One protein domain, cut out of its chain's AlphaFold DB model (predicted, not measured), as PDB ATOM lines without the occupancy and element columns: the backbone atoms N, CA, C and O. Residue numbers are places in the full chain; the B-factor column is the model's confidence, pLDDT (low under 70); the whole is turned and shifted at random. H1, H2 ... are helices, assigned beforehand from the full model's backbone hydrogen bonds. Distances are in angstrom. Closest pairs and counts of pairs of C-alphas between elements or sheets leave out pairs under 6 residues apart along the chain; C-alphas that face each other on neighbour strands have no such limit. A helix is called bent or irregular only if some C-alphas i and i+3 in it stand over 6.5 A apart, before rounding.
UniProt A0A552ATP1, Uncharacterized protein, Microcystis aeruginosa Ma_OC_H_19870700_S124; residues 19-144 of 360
ATOM      1  N   ARG A  19     197.780 198.651 149.252       67.44
ATOM      2  CA  ARG A  19     196.461 198.011 149.090       67.44
ATOM      3  C   ARG A  19     195.414 198.969 148.527       67.44
ATOM      4  O   ARG A  19     194.655 198.571 147.653       67.44
ATOM      5  N   VAL A  20     195.386 200.220 148.991       73.06
ATOM      6  CA  VAL A  20     194.459 201.247 148.480       73.06
ATOM      7  C   VAL A  20     194.762 201.595 147.019       73.06
ATOM      8  O   VAL A  20     193.838 201.689 146.216       73.06
ATOM      9  N   LYS A  21     196.044 201.730 146.645       75.56
ATOM     10  CA  LYS A  21     196.441 201.959 145.244       75.56
ATOM     11  C   LYS A  21     196.071 200.782 144.341       75.56
ATOM     12  O   LYS A  21     195.454 200.998 143.305       75.56
ATOM     13  N   LEU A  22     196.378 199.557 144.769       75.31
ATOM     14  CA  LEU A  22     196.026 198.332 144.046       75.31
ATOM     15  C   LEU A  22     194.506 198.173 143.897       75.31
ATOM     16  O   LEU A  22     194.034 197.782 142.835       75.31
ATOM     17  N   ALA A  23     193.727 198.521 144.926       74.69
ATOM     18  CA  ALA A  23     192.268 198.498 144.859       74.69
ATOM     19  C   ALA A  23     191.714 199.547 143.878       74.69
ATOM     20  O   ALA A  23     190.818 199.237 143.095       74.69
ATOM     21  N   ALA A  24     192.263 200.766 143.875       79.00
ATOM     22  CA  ALA A  24     191.873 201.808 142.924       79.00
ATOM     23  C   ALA A  24     192.212 201.421 141.474       79.00
ATOM     24  O   ALA A  24     191.419 201.652 140.558       79.00
ATOM     25  N   GLU A  25     193.369 200.798 141.264       81.62
ATOM     26  CA  GLU A  25     193.796 200.306 139.957       81.62
ATOM     27  C   GLU A  25     192.919 199.141 139.473       81.62
ATOM     28  O   GLU A  25     192.421 199.173 138.347       81.62
ATOM     29  N   ALA A  26     192.615 198.173 140.342       79.50
ATOM     30  CA  ALA A  26     191.668 197.097 140.045       79.50
ATOM     31  C   ALA A  26     190.273 197.636 139.688       79.50
ATOM     32  O   ALA A  26     189.663 197.185 138.716       79.50
ATOM     33  N   GLN A  27     189.789 198.652 140.412       83.31
ATOM     34  CA  GLN A  27     188.504 199.287 140.120       83.31
ATOM     35  C   GLN A  27     188.496 199.971 138.748       83.31
ATOM     36  O   GLN A  27     187.487 199.929 138.045       83.31
ATOM     37  N   LYS A  28     189.619 200.568 138.328       87.25
ATOM     38  CA  LYS A  28     189.752 201.153 136.987       87.25
ATOM     39  C   LYS A  28     189.580 200.092 135.897       87.25
ATOM     40  O   LYS A  28     188.852 200.338 134.937       87.25
ATOM     41  N   PHE A  29     190.190 198.916 136.057       85.25
ATOM     42  CA  PHE A  29     190.021 197.805 135.114       85.25
ATOM     43  C   PHE A  29     188.583 197.282 135.079       85.25
ATOM     44  O   PHE A  29     188.056 197.043 133.996       85.25
ATOM     45  N   ILE A  30     187.930 197.159 136.239       84.62
ATOM     46  CA  ILE A  30     186.515 196.765 136.331       84.62
ATOM     47  C   ILE A  30     185.632 197.765 135.581       84.62
ATOM     48  O   ILE A  30     184.823 197.369 134.745       84.62
ATOM     49  N   ASN A  31     185.824 199.063 135.821       85.69
ATOM     50  CA  ASN A  31     185.045 200.109 135.162       85.69
ATOM     51  C   ASN A  31     185.258 200.116 133.642       85.69
ATOM     52  O   ASN A  31     184.295 200.301 132.900       85.69
ATOM     53  N   GLN A  32     186.491 199.890 133.177       87.38
ATOM     54  CA  GLN A  32     186.777 199.788 131.746       87.38
ATOM     55  C   GLN A  32     186.103 198.560 131.124       87.38
ATOM     56  O   GLN A  32     185.456 198.683 130.089       87.38
ATOM     57  N   ALA A  33     186.189 197.397 131.771       84.69
ATOM     58  CA  ALA A  33     185.554 196.177 131.280       84.69
ATOM     59  C   ALA A  33     184.020 196.315 131.222       84.69
ATOM     60  O   ALA A  33     183.402 195.916 130.239       84.69
ATOM     61  N   LEU A  34     183.408 196.944 132.234       85.50
ATOM     62  CA  LEU A  34     181.978 197.274 132.229       85.50
ATOM     63  C   LEU A  34     181.610 198.230 131.097       85.50
ATOM     64  O   LEU A  34     180.560 198.075 130.474       85.50
ATOM     65  N   TYR A  35     182.445 199.237 130.849       88.38
ATOM     66  CA  TYR A  35     182.234 200.169 129.752       88.38
ATOM     67  C   TYR A  35     182.257 199.437 128.406       88.38
ATOM     68  O   TYR A  35     181.301 199.563 127.643       88.38
ATOM     69  N   ASP A  36     183.281 198.624 128.151       86.19
ATOM     70  CA  ASP A  36     183.419 197.859 126.908       86.19
ATOM     71  C   ASP A  36     182.231 196.909 126.701       86.19
ATOM     72  O   ASP A  36     181.659 196.852 125.611       86.19
ATOM     73  N   TYR A  37     181.799 196.221 127.759       87.44
ATOM     74  CA  TYR A  37     180.622 195.360 127.722       87.44
ATOM     75  C   TYR A  37     179.342 196.134 127.362       87.44
ATOM     76  O   TYR A  37     178.598 195.719 126.473       87.44
ATOM     77  N   LYS A  38     179.113 197.311 127.960       87.94
ATOM     78  CA  LYS A  38     177.974 198.179 127.601       87.94
ATOM     79  C   LYS A  38     178.033 198.640 126.145       87.94
ATOM     80  O   LYS A  38     176.993 198.737 125.496       87.94
ATOM     81  N   GLN A  39     179.230 198.918 125.624       89.25
ATOM     82  CA  GLN A  39     179.396 199.286 124.219       89.25
ATOM     83  C   GLN A  39     179.026 198.126 123.285       89.25
ATOM     84  O   GLN A  39     178.359 198.360 122.277       89.25
ATOM     85  N   LEU A  40     179.417 196.895 123.629       90.25
ATOM     86  CA  LEU A  40     179.059 195.686 122.881       90.25
ATOM     87  C   LEU A  40     177.554 195.427 122.906       90.25
ATOM     88  O   LEU A  40     176.949 195.242 121.853       90.25
ATOM     89  N   PHE A  41     176.949 195.489 124.093       88.75
ATOM     90  CA  PHE A  41     175.509 195.338 124.277       88.75
ATOM     91  C   PHE A  41     174.721 196.340 123.422       88.75
ATOM     92  O   PHE A  41     173.780 195.978 122.719       88.75
ATOM     93  N   TYR A  42     175.138 197.610 123.425       87.69
ATOM     94  CA  TYR A  42     174.476 198.636 122.625       87.69
ATOM     95  C   TYR A  42     174.633 198.392 121.119       87.69
ATOM     96  O   TYR A  42     173.670 198.555 120.372       87.69
ATOM     97  N   GLY A  43     175.820 197.968 120.670       87.50
ATOM     98  CA  GLY A  43     176.049 197.572 119.278       87.50
ATOM     99  C   GLY A  43     175.137 196.422 118.848       87.50
ATOM    100  O   GLY A  43     174.531 196.479 117.780       87.50
ATOM    101  N   LEU A  44     174.979 195.422 119.717       88.50
ATOM    102  CA  LEU A  44     174.106 194.274 119.484       88.50
ATOM    103  C   LEU A  44     172.640 194.704 119.341       88.50
ATOM    104  O   LEU A  44     171.964 194.320 118.388       88.50
ATOM    105  N   ARG A  45     172.175 195.579 120.240       88.19
ATOM    106  CA  ARG A  45     170.820 196.144 120.209       88.19
ATOM    107  C   ARG A  45     170.530 196.921 118.927       88.19
ATOM    108  O   ARG A  45     169.416 196.867 118.412       88.19
ATOM    109  N   LEU A  46     171.515 197.652 118.403       86.62
ATOM    110  CA  LEU A  46     171.371 198.360 117.131       86.62
ATOM    111  C   LEU A  46     171.180 197.392 115.962       86.62
ATOM    112  O   LEU A  46     170.293 197.622 115.146       86.62
ATOM    113  N   ILE A  47     171.970 196.318 115.887       85.31
ATOM    114  CA  ILE A  47     171.811 195.306 114.832       85.31
ATOM    115  C   ILE A  47     170.448 194.638 114.922       85.31
ATOM    116  O   ILE A  47     169.727 194.620 113.932       85.31
ATOM    117  N   ALA A  48     170.053 194.202 116.115       82.88
ATOM    118  CA  ALA A  48     168.735 193.623 116.338       82.88
ATOM    119  C   ALA A  48     167.610 194.571 115.888       82.88
ATOM    120  O   ALA A  48     166.659 194.157 115.230       82.88
ATOM    121  N   TRP A  49     167.746 195.874 116.153       83.12
ATOM    122  CA  TRP A  49     166.810 196.864 115.634       83.12
ATOM    123  C   TRP A  49     166.822 196.957 114.107       83.12
ATOM    124  O   TRP A  49     165.761 197.123 113.511       83.12
ATOM    125  N   TYR A  50     167.974 196.897 113.443       79.94
ATOM    126  CA  TYR A  50     168.027 196.994 111.982       79.94
ATOM    127  C   TYR A  50     167.474 195.750 111.279       79.94
ATOM    128  O   TYR A  50     166.775 195.914 110.277       79.94
ATOM    129  N   GLU A  51     167.710 194.568 111.843       76.81
ATOM    130  CA  GLU A  51     167.299 193.269 111.294       76.81
ATOM    131  C   GLU A  51     165.858 192.873 111.632       76.81
ATOM    132  O   GLU A  51     165.321 191.922 111.070       76.81
ATOM    133  N   ARG A  52     165.199 193.598 112.541       72.44
ATOM    134  CA  ARG A  52     163.812 193.305 112.918       72.44
ATOM    135  C   ARG A  52     162.855 193.377 111.722       72.44
ATOM    136  O   ARG A  52     162.965 194.262 110.862       72.44
ATOM    137  N   ASP A  53     161.784 192.589 111.775       72.12
ATOM    138  CA  ASP A  53     160.640 192.806 110.894       72.12
ATOM    139  C   ASP A  53     159.849 194.049 111.344       72.12
ATOM    140  O   ASP A  53     159.053 194.050 112.288       72.12
ATOM    141  N   LYS A  54     160.079 195.158 110.636       73.69
ATOM    142  CA  LYS A  54     159.419 196.446 110.895       73.69
ATOM    143  C   LYS A  54     157.902 196.369 110.723       73.69
ATOM    144  O   LYS A  54     157.189 197.109 111.400       73.69
ATOM    145  N   ARG A  55     157.416 195.519 109.812       72.62
ATOM    146  CA  ARG A  55     155.990 195.367 109.514       72.62
ATOM    147  C   ARG A  55     155.298 194.603 110.634       72.62
ATOM    148  O   ARG A  55     154.235 195.038 111.068       72.62
ATOM    149  N   ALA A  56     155.935 193.549 111.138       72.69
ATOM    150  CA  ALA A  56     155.424 192.768 112.256       72.69
ATOM    151  C   ALA A  56     155.210 193.624 113.510       72.69
ATOM    152  O   ALA A  56     154.090 193.712 114.008       72.69
ATOM    153  N   ILE A  57     156.244 194.346 113.963       73.88
ATOM    154  CA  ILE A  57     156.146 195.188 115.172       73.88
ATOM    155  C   ILE A  57     155.085 196.282 114.979       73.88
ATOM    156  O   ILE A  57     154.319 196.590 115.893       73.88
ATOM    157  N   PHE A  58     155.015 196.873 113.780       79.31
ATOM    158  CA  PHE A  58     154.020 197.898 113.470       79.31
ATOM    159  C   PHE A  58     152.586 197.349 113.520       79.31
ATOM    160  O   PHE A  58     151.725 197.970 114.140       79.31
ATOM    161  N   TYR A  59     152.311 196.193 112.913       80.00
ATOM    162  CA  TYR A  59     150.976 195.587 112.938       80.00
ATOM    163  C   TYR A  59     150.585 195.059 114.319       80.00
ATOM    164  O   TYR A  59     149.426 195.200 114.712       80.00
ATOM    165  N   GLU A  60     151.535 194.545 115.098       81.88
ATOM    166  CA  GLU A  60     151.303 194.177 116.495       81.88
ATOM    167  C   GLU A  60     150.831 195.395 117.313       81.88
ATOM    168  O   GLU A  60     149.798 195.348 117.981       81.88
ATOM    169  N   ALA A  61     151.535 196.527 117.213       80.94
ATOM    170  CA  ALA A  61     151.147 197.752 117.913       80.94
ATOM    171  C   ALA A  61     149.829 198.345 117.371       80.94
ATOM    172  O   ALA A  61     149.022 198.889 118.130       80.94
ATOM    173  N   LEU A  62     149.588 198.231 116.058       80.75
ATOM    174  CA  LEU A  62     148.373 198.728 115.411       80.75
ATOM    175  C   LEU A  62     147.126 197.968 115.876       80.75
ATOM    176  O   LEU A  62     146.107 198.588 116.178       80.75
ATOM    177  N   THR A  63     147.196 196.639 115.953       78.19
ATOM    178  CA  THR A  63     146.066 195.802 116.394       78.19
ATOM    179  C   THR A  63     145.732 196.010 117.869       78.19
ATOM    180  O   THR A  63     144.552 196.055 118.224       78.19
ATOM    181  N   LYS A  64     146.746 196.271 118.702       83.81
ATOM    182  CA  LYS A  64     146.589 196.669 120.112       83.81
ATOM    183  C   LYS A  64     146.063 198.102 120.302       83.81
ATOM    184  O   LYS A  64     145.788 198.501 121.429       83.81
ATOM    185  N   GLY A  65     145.886 198.872 119.224       82.12
ATOM    186  CA  GLY A  65     145.362 200.245 119.271       82.12
ATOM    187  C   GLY A  65     146.353 201.278 119.814       82.12
ATOM    188  O   GLY A  65     145.995 202.429 120.041       82.12
ATOM    189  N   GLU A  66     147.619 200.901 119.996       85.12
ATOM    190  CA  GLU A  66     148.641 201.740 120.638       85.12
ATOM    191  C   GLU A  66     149.110 202.890 119.734       85.12
ATOM    192  O   GLU A  66     149.720 203.865 120.181       85.12
ATOM    193  N   LEU A  67     148.814 202.769 118.440       83.12
ATOM    194  CA  LEU A  67     149.288 203.665 117.403       83.12
ATOM    195  C   LEU A  67     148.330 204.834 117.114       83.12
ATOM    196  O   LEU A  67     148.729 205.815 116.495       83.12
ATOM    197  N   ASP A  68     147.085 204.792 117.597       81.12
ATOM    198  CA  ASP A  68     146.074 205.813 117.276       81.12
ATOM    199  C   ASP A  68     146.487 207.239 117.682       81.12
ATOM    200  O   ASP A  68     146.147 208.202 116.998       81.12
ATOM    201  N   GLN A  69     147.297 207.369 118.735       80.38
ATOM    202  CA  GLN A  69     147.850 208.636 119.229       80.38
ATOM    203  C   GLN A  69     148.817 209.345 118.262       80.38
ATOM    204  O   GLN A  69     149.130 210.518 118.466       80.38
ATOM    205  N   PHE A  70     149.317 208.645 117.239       82.00
ATOM    206  CA  PHE A  70     150.230 209.204 116.237       82.00
ATOM    207  C   PHE A  70     149.510 209.585 114.946       82.00
ATOM    208  O   PHE A  70     150.158 210.050 114.008       82.00
ATOM    209  N   LYS A  71     148.187 209.392 114.876       76.50
ATOM    210  CA  LYS A  71     147.404 209.803 113.716       76.50
ATOM    211  C   LYS A  71     147.304 211.325 113.662       76.50
ATOM    212  O   LYS A  71     146.967 211.978 114.645       76.50
ATOM    213  N   VAL A  72     147.564 211.881 112.490       69.50
ATOM    214  CA  VAL A  72     147.540 213.314 112.211       69.50
ATOM    215  C   VAL A  72     146.404 213.608 111.238       69.50
ATOM    216  O   VAL A  72     146.139 212.830 110.317       69.50
ATOM    217  N   ALA A  73     145.714 214.736 111.432       61.53
ATOM    218  CA  ALA A  73     144.659 215.155 110.519       61.53
ATOM    219  C   ALA A  73     145.205 215.332 109.082       61.53
ATOM    220  O   ALA A  73     146.319 215.842 108.908       61.53
ATOM    221  N   PRO A  74     144.437 214.948 108.043       57.94
ATOM    222  CA  PRO A  74     144.846 215.127 106.655       57.94
ATOM    223  C   PRO A  74     145.229 216.583 106.366       57.94
ATOM    224  O   PRO A  74     144.425 217.490 106.575       57.94
ATOM    225  N   GLY A  75     146.443 216.807 105.856       55.16
ATOM    226  CA  GLY A  75     146.912 218.146 105.494       55.16
ATOM    227  C   GLY A  75     147.572 218.944 106.623       55.16
ATOM    228  O   GLY A  75     147.645 220.164 106.515       55.16
ATOM    229  N   HIS A  76     148.090 218.314 107.678       55.81
ATOM    230  CA  HIS A  76     149.049 218.989 108.563       55.81
ATOM    231  C   HIS A  76     150.457 219.046 107.957       55.81
ATOM    232  O   HIS A  76     150.856 218.181 107.173       55.81
ATOM    233  N   ARG A  77     151.192 220.106 108.318       54.25
ATOM    234  CA  ARG A  77     152.576 220.335 107.900       54.25
ATOM    235  C   ARG A  77     153.541 219.624 108.848       54.25
ATOM    236  O   ARG A  77     153.412 219.769 110.060       54.25
ATOM    237  N   ALA A  78     154.513 218.912 108.289       57.03
ATOM    238  CA  ALA A  78     155.729 218.537 108.994       57.03
ATOM    239  C   ALA A  78     156.529 219.798 109.379       57.03
ATOM    240  O   ALA A  78     156.249 220.905 108.906       57.03
ATOM    241  N   SER A  79     157.534 219.643 110.243       53.75
ATOM    242  CA  SER A  79     158.384 220.748 110.712       53.75
ATOM    243  C   SER A  79     159.159 221.459 109.595       53.75
ATOM    244  O   SER A  79     159.605 222.582 109.791       53.75
ATOM    245  N   ASP A  80     159.299 220.829 108.426       54.72
ATOM    246  CA  ASP A  80     159.907 221.387 107.210       54.72
ATOM    247  C   ASP A  80     158.898 222.112 106.290       54.72
ATOM    248  O   ASP A  80     159.244 222.561 105.199       54.72
ATOM    249  N   GLY A  81     157.630 222.217 106.705       47.69
ATOM    250  CA  GLY A  81     156.563 222.873 105.952       47.69
ATOM    251  C   GLY A  81     155.898 222.009 104.873       47.69
ATOM    252  O   GLY A  81     154.947 222.476 104.236       47.69
ATOM    253  N   SER A  82     156.338 220.761 104.679       49.56
ATOM    254  CA  SER A  82     155.738 219.822 103.728       49.56
ATOM    255  C   SER A  82     154.466 219.173 104.290       49.56
ATOM    256  O   SER A  82     154.325 218.982 105.494       49.56
ATOM    257  N   TYR A  83     153.494 218.846 103.434       51.72
ATOM    258  CA  TYR A  83     152.312 218.086 103.860       51.72
ATOM    259  C   TYR A  83     152.646 216.595 103.901       51.72
ATOM    260  O   TYR A  83     153.072 216.037 102.884       51.72
ATOM    261  N   THR A  84     152.414 215.929 105.034       52.94
ATOM    262  CA  THR A  84     152.634 214.481 105.120       52.94
ATOM    263  C   THR A  84     151.600 213.745 104.264       52.94
ATOM    264  O   THR A  84     150.391 213.969 104.344       52.94
ATOM    265  N   LYS A  85     152.091 212.870 103.380       48.56
ATOM    266  CA  LYS A  85     151.265 212.062 102.466       48.56
ATOM    267  C   LYS A  85     150.459 210.985 103.205       48.56
ATOM    268  O   LYS A  85     149.451 210.515 102.682       48.56
ATOM    269  N   ASP A  86     150.899 210.633 104.410       54.78
ATOM    270  CA  ASP A  86     150.254 209.682 105.300       54.78
ATOM    271  C   ASP A  86     149.789 210.387 106.578       54.78
ATOM    272  O   ASP A  86     150.450 211.289 107.090       54.78
ATOM    273  N   GLU A  87     148.644 209.940 107.091       67.94
ATOM    274  CA  GLU A  87     147.932 210.431 108.280       67.94
ATOM    275  C   GLU A  87     148.697 210.180 109.602       67.94
ATOM    276  O   GLU A  87     148.064 209.898 110.610       67.94
ATOM    277  N   TRP A  88     150.035 210.191 109.619       73.31
ATOM    278  CA  TRP A  88     150.867 209.731 110.738       73.31
ATOM    279  C   TRP A  88     152.042 210.676 111.029       73.31
ATOM    280  O   TRP A  88     152.744 211.101 110.113       73.31
ATOM    281  N   ASP A  89     152.289 210.957 112.311       77.56
ATOM    282  CA  ASP A  89     153.503 211.618 112.805       77.56
ATOM    283  C   ASP A  89     154.624 210.574 112.908       77.56
ATOM    284  O   ASP A  89     154.758 209.865 113.911       77.56
ATOM    285  N   TYR A  90     155.388 210.423 111.823       73.88
ATOM    286  CA  TYR A  90     156.407 209.378 111.713       73.88
ATOM    287  C   TYR A  90     157.584 209.558 112.673       73.88
ATOM    288  O   TYR A  90     158.166 208.554 113.079       73.88
ATOM    289  N   ASP A  91     157.921 210.783 113.075       74.44
ATOM    290  CA  ASP A  91     159.031 211.022 114.002       74.44
ATOM    291  C   ASP A  91     158.670 210.531 115.404       74.44
ATOM    292  O   ASP A  91     159.411 209.747 116.011       74.44
ATOM    293  N   ARG A  92     157.481 210.910 115.894       78.75
ATOM    294  CA  ARG A  92     156.968 210.415 117.180       78.75
ATOM    295  C   ARG A  92     156.707 208.915 117.142       78.75
ATOM    296  O   ARG A  92     157.037 208.222 118.105       78.75
ATOM    297  N   LEU A  93     156.169 208.411 116.032       80.56
ATOM    298  CA  LEU A  93     155.949 206.983 115.834       80.56
ATOM    299  C   LEU A  93     157.275 206.210 115.881       80.56
ATOM    300  O   LEU A  93     157.385 205.245 116.630       80.56
ATOM    301  N   ASN A  94     158.303 206.634 115.143       79.31
ATOM    302  CA  ASN A  94     159.606 205.961 115.129       79.31
ATOM    303  C   ASN A  94     160.261 205.942 116.515       79.31
ATOM    304  O   ASN A  94     160.784 204.904 116.924       79.31
ATOM    305  N   ALA A  95     160.192 207.052 117.258       81.19
ATOM    306  CA  ALA A  95     160.698 207.121 118.627       81.19
ATOM    307  C   ALA A  95     159.952 206.163 119.570       81.19
ATOM    308  O   ALA A  95     160.574 205.466 120.374       81.19
ATOM    309  N   TYR A  96     158.625 206.091 119.448       85.06
ATOM    310  CA  TYR A  96     157.805 205.158 120.214       85.06
ATOM    311  C   TYR A  96     158.147 203.696 119.890       85.06
ATOM    312  O   TYR A  96     158.393 202.907 120.803       85.06
ATOM    313  N   MET A  97     158.259 203.348 118.605       82.56
ATOM    314  CA  MET A  97     158.612 201.992 118.176       82.56
ATOM    315  C   MET A  97     160.007 201.580 118.661       82.56
ATOM    316  O   MET A  97     160.205 200.429 119.043       82.56
ATOM    317  N   TRP A  98     160.963 202.515 118.682       84.44
ATOM    318  CA  TRP A  98     162.293 202.282 119.246       84.44
ATOM    319  C   TRP A  98     162.236 201.997 120.746       84.44
ATOM    320  O   TRP A  98     162.832 201.024 121.197       84.44
ATOM    321  N   ASN A  99     161.510 202.808 121.520       85.06
ATOM    322  CA  ASN A  99     161.404 202.614 122.967       85.06
ATOM    323  C   ASN A  99     160.719 201.288 123.314       85.06
ATOM    324  O   ASN A  99     161.230 200.555 124.156       85.06
ATOM    325  N   ARG A 100     159.637 200.949 122.599       83.56
ATOM    326  CA  ARG A 100     158.945 199.659 122.733       83.56
ATOM    327  C   ARG A 100     159.903 198.487 122.515       83.56
ATOM    328  O   ARG A 100     159.941 197.566 123.322       83.56
ATOM    329  N   PHE A 101     160.680 198.523 121.432       83.81
ATOM    330  CA  PHE A 101     161.677 197.491 121.145       83.81
ATOM    331  C   PHE A 101     162.773 197.444 122.215       83.81
ATOM    332  O   PHE A 101     163.104 196.371 122.709       83.81
ATOM    333  N   ARG A 102     163.317 198.607 122.592       84.94
ATOM    334  CA  ARG A 102     164.396 198.728 123.575       84.94
ATOM    335  C   ARG A 102     164.015 198.080 124.901       84.94
ATOM    336  O   ARG A 102     164.826 197.358 125.458       84.94
ATOM    337  N   GLU A 103     162.810 198.339 125.399       83.75
ATOM    338  CA  GLU A 103     162.341 197.791 126.675       83.75
ATOM    339  C   GLU A 103     162.239 196.264 126.648       83.75
ATOM    340  O   GLU A 103     162.695 195.612 127.583       83.75
ATOM    341  N   ARG A 104     161.726 195.684 125.556       81.06
ATOM    342  CA  ARG A 104     161.670 194.222 125.383       81.06
ATOM    343  C   ARG A 104     163.057 193.600 125.273       81.06
ATOM    344  O   ARG A 104     163.346 192.613 125.941       81.06
ATOM    345  N   PHE A 105     163.926 194.211 124.471       80.88
ATOM    346  CA  PHE A 105     165.308 193.772 124.314       80.88
ATOM    347  C   PHE A 105     166.053 193.805 125.657       80.88
ATOM    348  O   PHE A 105     166.668 192.821 126.053       80.88
ATOM    349  N   ASP A 106     165.964 194.917 126.387       82.12
ATOM    350  CA  ASP A 106     166.636 195.081 127.676       82.12
ATOM    351  C   ASP A 106     166.085 194.096 128.730       82.12
ATOM    352  O   ASP A 106     166.862 193.580 129.533       82.12
ATOM    353  N   ALA A 107     164.781 193.788 128.706       79.88
ATOM    354  CA  ALA A 107     164.168 192.799 129.594       79.88
ATOM    355  C   ALA A 107     164.662 191.371 129.314       79.88
ATOM    356  O   ALA A 107     164.965 190.628 130.243       79.88
ATOM    357  N   ALA A 108     164.786 190.987 128.048       75.50
ATOM    358  CA  ALA A 108     165.174 189.629 127.691       75.50
ATOM    359  C   ALA A 108     166.663 189.319 127.898       75.50
ATOM    360  O   ALA A 108     167.029 188.179 128.168       75.50
ATOM    361  N   PHE A 109     167.521 190.335 127.812       73.00
ATOM    362  CA  PHE A 109     168.928 190.220 128.199       73.00
ATOM    363  C   PHE A 109     169.173 190.529 129.683       73.00
ATOM    364  O   PHE A 109     170.327 190.532 130.109       73.00
ATOM    365  N   ASP A 110     168.111 190.795 130.451       71.69
ATOM    366  CA  ASP A 110     168.165 191.117 131.876       71.69
ATOM    367  C   ASP A 110     169.202 192.215 132.175       71.69
ATOM    368  O   ASP A 110     170.203 192.017 132.869       71.69
ATOM    369  N   LEU A 111     168.988 193.400 131.588       66.94
ATOM    370  CA  LEU A 111     169.900 194.544 131.702       66.94
ATOM    371  C   LEU A 111     170.222 194.905 133.167       66.94
ATOM    372  O   LEU A 111     171.283 195.467 133.448       66.94
ATOM    373  N   GLU A 112     169.332 194.582 134.107       64.50
ATOM    374  CA  GLU A 112     169.540 194.809 135.538       64.50
ATOM    375  C   GLU A 112     170.759 194.033 136.062       64.50
ATOM    376  O   GLU A 112     171.577 194.614 136.782       64.50
ATOM    377  N   LYS A 113     171.006 192.807 135.574       69.75
ATOM    378  CA  LYS A 113     172.225 192.039 135.895       69.75
ATOM    379  C   LYS A 113     173.508 192.746 135.474       69.75
ATOM    380  O   LYS A 113     174.527 192.604 136.147       69.75
ATOM    381  N   ILE A 114     173.486 193.568 134.420       69.56
ATOM    382  CA  ILE A 114     174.661 194.344 133.982       69.56
ATOM    383  C   ILE A 114     175.098 195.341 135.062       69.56
ATOM    384  O   ILE A 114     176.293 195.597 135.227       69.56
ATOM    385  N   ALA A 115     174.143 195.915 135.801       66.12
ATOM    386  CA  ALA A 115     174.429 196.838 136.897       66.12
ATOM    387  C   ALA A 115     174.982 196.121 138.144       66.12
ATOM    388  O   ALA A 115     175.636 196.752 138.978       66.12
ATOM    389  N   GLU A 116     174.762 194.811 138.256       77.19
ATOM    390  CA  GLU A 116     175.211 193.978 139.374       77.19
ATOM    391  C   GLU A 116     176.621 193.397 139.182       77.19
ATOM    392  O   GLU A 116     177.235 192.944 140.153       77.19
ATOM    393  N   LEU A 117     177.167 193.459 137.962       79.88
ATOM    394  CA  LEU A 117     178.509 192.981 137.628       79.88
ATOM    395  C   LEU A 117     179.593 193.784 138.370       79.88
ATOM    396  O   LEU A 117     179.911 194.923 138.026       79.88
ATOM    397  N   LYS A 118     180.196 193.165 139.392       81.69
ATOM    398  CA  LYS A 118     181.199 193.803 140.271       81.69
ATOM    399  C   LYS A 118     182.607 193.237 140.132       81.69
ATOM    400  O   LYS A 118     183.544 193.836 140.655       81.69
ATOM    401  N   THR A 119     182.784 192.105 139.450       85.25
ATOM    402  CA  THR A 119     184.097 191.464 139.296       85.25
ATOM    403  C   THR A 119     184.473 191.287 137.829       85.25
ATOM    404  O   THR A 119     183.619 191.083 136.971       85.25
ATOM    405  N   LEU A 120     185.777 191.315 137.530       83.75
ATOM    406  CA  LEU A 120     186.282 191.065 136.173       83.75
ATOM    407  C   LEU A 120     185.899 189.679 135.644       83.75
ATOM    408  O   LEU A 120     185.738 189.517 134.438       83.75
ATOM    409  N   LYS A 121     185.763 188.687 136.532       87.94
ATOM    410  CA  LYS A 121     185.360 187.332 136.153       87.94
ATOM    411  C   LYS A 121     183.926 187.330 135.629       87.94
ATOM    412  O   LYS A 121     183.695 186.813 134.541       87.94
ATOM    413  N   ASP A 122     183.011 187.953 136.367       86.31
ATOM    414  CA  ASP A 122     181.592 187.993 136.003       86.31
ATOM    415  C   ASP A 122     181.389 188.822 134.730       86.31
ATOM    416  O   ASP A 122     180.676 188.407 133.825       86.31
ATOM    417  N   ILE A 123     182.098 189.953 134.605       86.06
ATOM    418  CA  ILE A 123     182.048 190.791 133.398       86.06
ATOM    419  C   ILE A 123     182.553 190.023 132.178       86.06
ATOM    420  O   ILE A 123     181.956 190.099 131.104       86.06
ATOM    421  N   LYS A 124     183.651 189.275 132.327       87.12
ATOM    422  CA  LYS A 124     184.184 188.448 131.244       87.12
ATOM    423  C   LYS A 124     183.185 187.368 130.840       87.12
ATOM    424  O   LYS A 124     182.941 187.215 129.652       87.12
ATOM    425  N   GLN A 125     182.594 186.669 131.808       87.94
ATOM    426  CA  GLN A 125     181.595 185.642 131.536       87.94
ATOM    427  C   GLN A 125     180.384 186.221 130.791       87.94
ATOM    428  O   GLN A 125     180.049 185.727 129.720       87.94
ATOM    429  N   ALA A 126     179.807 187.320 131.283       87.25
ATOM    430  CA  ALA A 126     178.690 187.994 130.621       87.25
ATOM    431  C   ALA A 126     179.056 188.474 129.204       87.25
ATOM    432  O   ALA A 126     178.237 188.430 128.287       87.25
ATOM    433  N   THR A 127     180.303 188.916 129.001       89.19
ATOM    434  CA  THR A 127     180.808 189.290 127.672       89.19
ATOM    435  C   THR A 127     180.899 188.079 126.747       89.19
ATOM    436  O   THR A 127     180.481 188.167 125.595       89.19
ATOM    437  N   ASP A 128     181.431 186.957 127.230       87.81
ATOM    438  CA  ASP A 128     181.569 185.728 126.448       87.81
ATOM    439  C   ASP A 128     180.191 185.156 126.068       87.81
ATOM    440  O   ASP A 128     180.003 184.747 124.923       87.81
ATOM    441  N   GLU A 129     179.221 185.195 126.985       87.31
ATOM    442  CA  GLU A 129     177.824 184.799 126.750       87.31
ATOM    443  C   GLU A 129     177.150 185.697 125.702       87.31
ATOM    444  O   GLU A 129     176.564 185.198 124.741       87.31
ATOM    445  N   LEU A 130     177.303 187.021 125.818       88.75
ATOM    446  CA  LEU A 130     176.757 187.977 124.852       88.75
ATOM    447  C   LEU A 130     177.354 187.785 123.448       88.75
ATOM    448  O   LEU A 130     176.628 187.803 122.454       88.75
ATOM    449  N   LEU A 131     178.673 187.596 123.352       90.12
ATOM    450  CA  LEU A 131     179.345 187.371 122.069       90.12
ATOM    451  C   LEU A 131     178.972 186.020 121.459       90.12
ATOM    452  O   LEU A 131     178.857 185.923 120.239       90.12
ATOM    453  N   GLU A 132     178.770 184.993 122.280       86.94
ATOM    454  CA  GLU A 132     178.329 183.688 121.801       86.94
ATOM    455  C   GLU A 132     176.892 183.718 121.290       86.94
ATOM    456  O   GLU A 132     176.601 183.161 120.228       86.94
ATOM    457  N   PHE A 133     176.008 184.416 122.003       86.31
ATOM    458  CA  PHE A 133     174.648 184.661 121.543       86.31
ATOM    459  C   PHE A 133     174.656 185.401 120.199       86.31
ATOM    460  O   PHE A 133     174.001 184.972 119.247       86.31
ATOM    461  N   ALA A 134     175.435 186.483 120.103       87.62
ATOM    462  CA  ALA A 134     175.558 187.286 118.891       87.62
ATOM    463  C   ALA A 134     176.090 186.464 117.707       87.62
ATOM    464  O   ALA A 134     175.567 186.565 116.599       87.62
ATOM    465  N   LEU A 135     177.098 185.620 117.946       85.19
ATOM    466  CA  LEU A 135     177.649 184.716 116.941       85.19
ATOM    467  C   LEU A 135     176.613 183.673 116.490       85.19
ATOM    468  O   LEU A 135     176.482 183.400 115.304       85.19
ATOM    469  N   THR A 136     175.869 183.087 117.421       81.31
ATOM    470  CA  THR A 136     174.948 181.990 117.099       81.31
ATOM    471  C   THR A 136     173.720 182.483 116.338       81.31
ATOM    472  O   THR A 136     173.292 181.838 115.387       81.31
ATOM    473  N   ASN A 137     173.180 183.643 116.720       78.94
ATOM    474  CA  ASN A 137     171.907 184.127 116.185       78.94
ATOM    475  C   ASN A 137     172.076 185.149 115.055       78.94
ATOM    476  O   ASN A 137     171.250 185.199 114.149       78.94
ATOM    477  N   TRP A 138     173.145 185.954 115.079       81.62
ATOM    478  CA  TRP A 138     173.265 187.137 114.219       81.62
ATOM    479  C   TRP A 138     174.634 187.301 113.548       81.62
ATOM    480  O   TRP A 138     174.936 188.384 113.048       81.62
ATOM    481  N   LYS A 139     175.466 186.251 113.468       82.69
ATOM    482  CA  LYS A 139     176.792 186.318 112.818       82.69
ATOM    483  C   LYS A 139     176.738 186.947 111.427       82.69
ATOM    484  O   LYS A 139     177.493 187.883 111.179       82.69
ATOM    485  N   SER A 140     175.831 186.496 110.560       78.44
ATOM    486  CA  SER A 140     175.706 187.027 109.194       78.44
ATOM    487  C   SER A 140     175.232 188.481 109.165       78.44
ATOM    488  O   SER A 140     175.737 189.270 108.380       78.44
ATOM    489  N   ALA A 141     174.318 188.880 110.052       80.88
ATOM    490  CA  ALA A 141     173.865 190.270 110.132       80.88
ATOM    491  C   ALA A 141     174.957 191.220 110.655       80.88
ATOM    492  O   ALA A 141     175.087 192.355 110.202       80.88
ATOM    493  N   ILE A 142     175.767 190.755 111.610       84.31
ATOM    494  CA  ILE A 142     176.835 191.550 112.223       84.31
ATOM    495  C   ILE A 142     178.020 191.680 111.264       84.31
ATOM    496  O   ILE A 142     178.504 192.789 111.027       84.31
ATOM    497  N   LEU A 143     178.500 190.555 110.728       81.31
ATOM    498  CA  LEU A 143     179.680 190.505 109.862       81.31
ATOM    499  C   LEU A 143     179.361 190.850 108.398       81.31
ATOM    500  O   LEU A 143     180.276 191.173 107.649       81.31
ATOM    501  N   GLY A 144     178.079 190.857 108.020       68.31
ATOM    502  CA  GLY A 144     177.621 190.922 106.635       68.31
ATOM    503  C   GLY A 144     177.621 189.541 105.975       68.31
ATOM    504  O   GLY A 144     178.292 188.615 106.439       68.31
TER     505      GLY A 144
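What this domain is: This is residues 19 to 144 of the 360 residues of an uncharacterized protein of Microcystis aeruginosa Ma_OC_H_19870700_S124 (UniProt A0A552ATP1). One long helix, H1, has the helix H5 packed side by side with it, running the same way; beyond the far end of H1 the chain turns into a short helix H2 and a long loop, residues 64 to 89, and comes back through H3 and H4 to H5. H3 crosses the end part of H1 steeply, the first residues of H1, 19 to 25, stick out free at one end of the whole, and the loop makes the other end. The printed part has 126 residues with five named helices in the order H1, H2, H3, H4, H5 and no named strand; the class is all helix. It is only just loose, close to extended, with a radius of gyration of the C-alphas of 20.4 A, and its C-alphas span 69 by 33 by 28 A.

How they stand to each other: H1, residues 19 to 51, and H5, residues 120 to 143, touch with 13 pairs of C-alphas within 8 A. Their closest C-alphas are those of Ile 30 and Leu 120, 5.7 A apart. They run the same way at a shallow tilt of 21 degrees, with the line of H5 a rough one. H1 also touches H3, residues 90 to 108, where the closest C-alphas are those of Arg 45 and Phe 105, 7.3 A apart. H1 touches H3 with residues 45 to 49 alone, and H3 touches H1 with residues 98 to 105 alone; the two run opposite ways at a steep tilt of 55 degrees. H2, residues 54 to 63, is close to H3 but not clearly touching it; their closest C-alphas, those of Phe 58 and Met 97, are 7.7 A apart, and their lines are about perpendicular at 84 degrees. H4, residues 111 to 116, is near H1, with 7 pairs of C-alphas within 10 A, and near H5, with 6 such pairs. H3 and H4 meet only through their link. H3 and H5 are apart, and H2 is apart from H1, H4 and H5. In H1, H2 and H3 every pair of O i and N i+4 is within hydrogen-bond range; in H5 17 of 20 pairs are, and in H4 0 of 2, beside 3 of 3 pairs of O i and N i+3.

Where its parts are: H1 begins with C-alpha 19 at (196.461, 198.011, 149.090) and ends with C-alpha 51 at (167.299, 193.269, 111.294), 48.0 A from first to last C-alpha. H2 measures 14.5 A from Lys 54 to Thr 63. H3 begins with C-alpha 90 at (156.407, 209.378, 111.713) and measures 26.9 A to Ala 108. H4 measures 9.3 A from Leu 111 to Glu 116. H5 measures 27.1 A from Leu 120 to Leu 143, whose C-alpha is at (179.680, 190.505, 109.862). H5 has a kink of 81 degrees near residue 137 and is irregular there, with C-alphas 137 and 140 at 8.5 A.

The domain as a whole: The two C-alphas farthest apart are those of Arg 19 and Gly 75, 69.0 A. The printed part, residues 19 to 144, has no cut. The links H1 to H2, H3 to H4 and H4 to H5 are tight; the link H2 to H3 is long, with 26 residues whose C-alphas lie 20 to 33 A from the mean of all C-alphas. The mean pLDDT of the printed part is 78.0. It is under 70 at residue 19, residues 72 to 87, residues 111 to 115, which belong to H4, and residue 144.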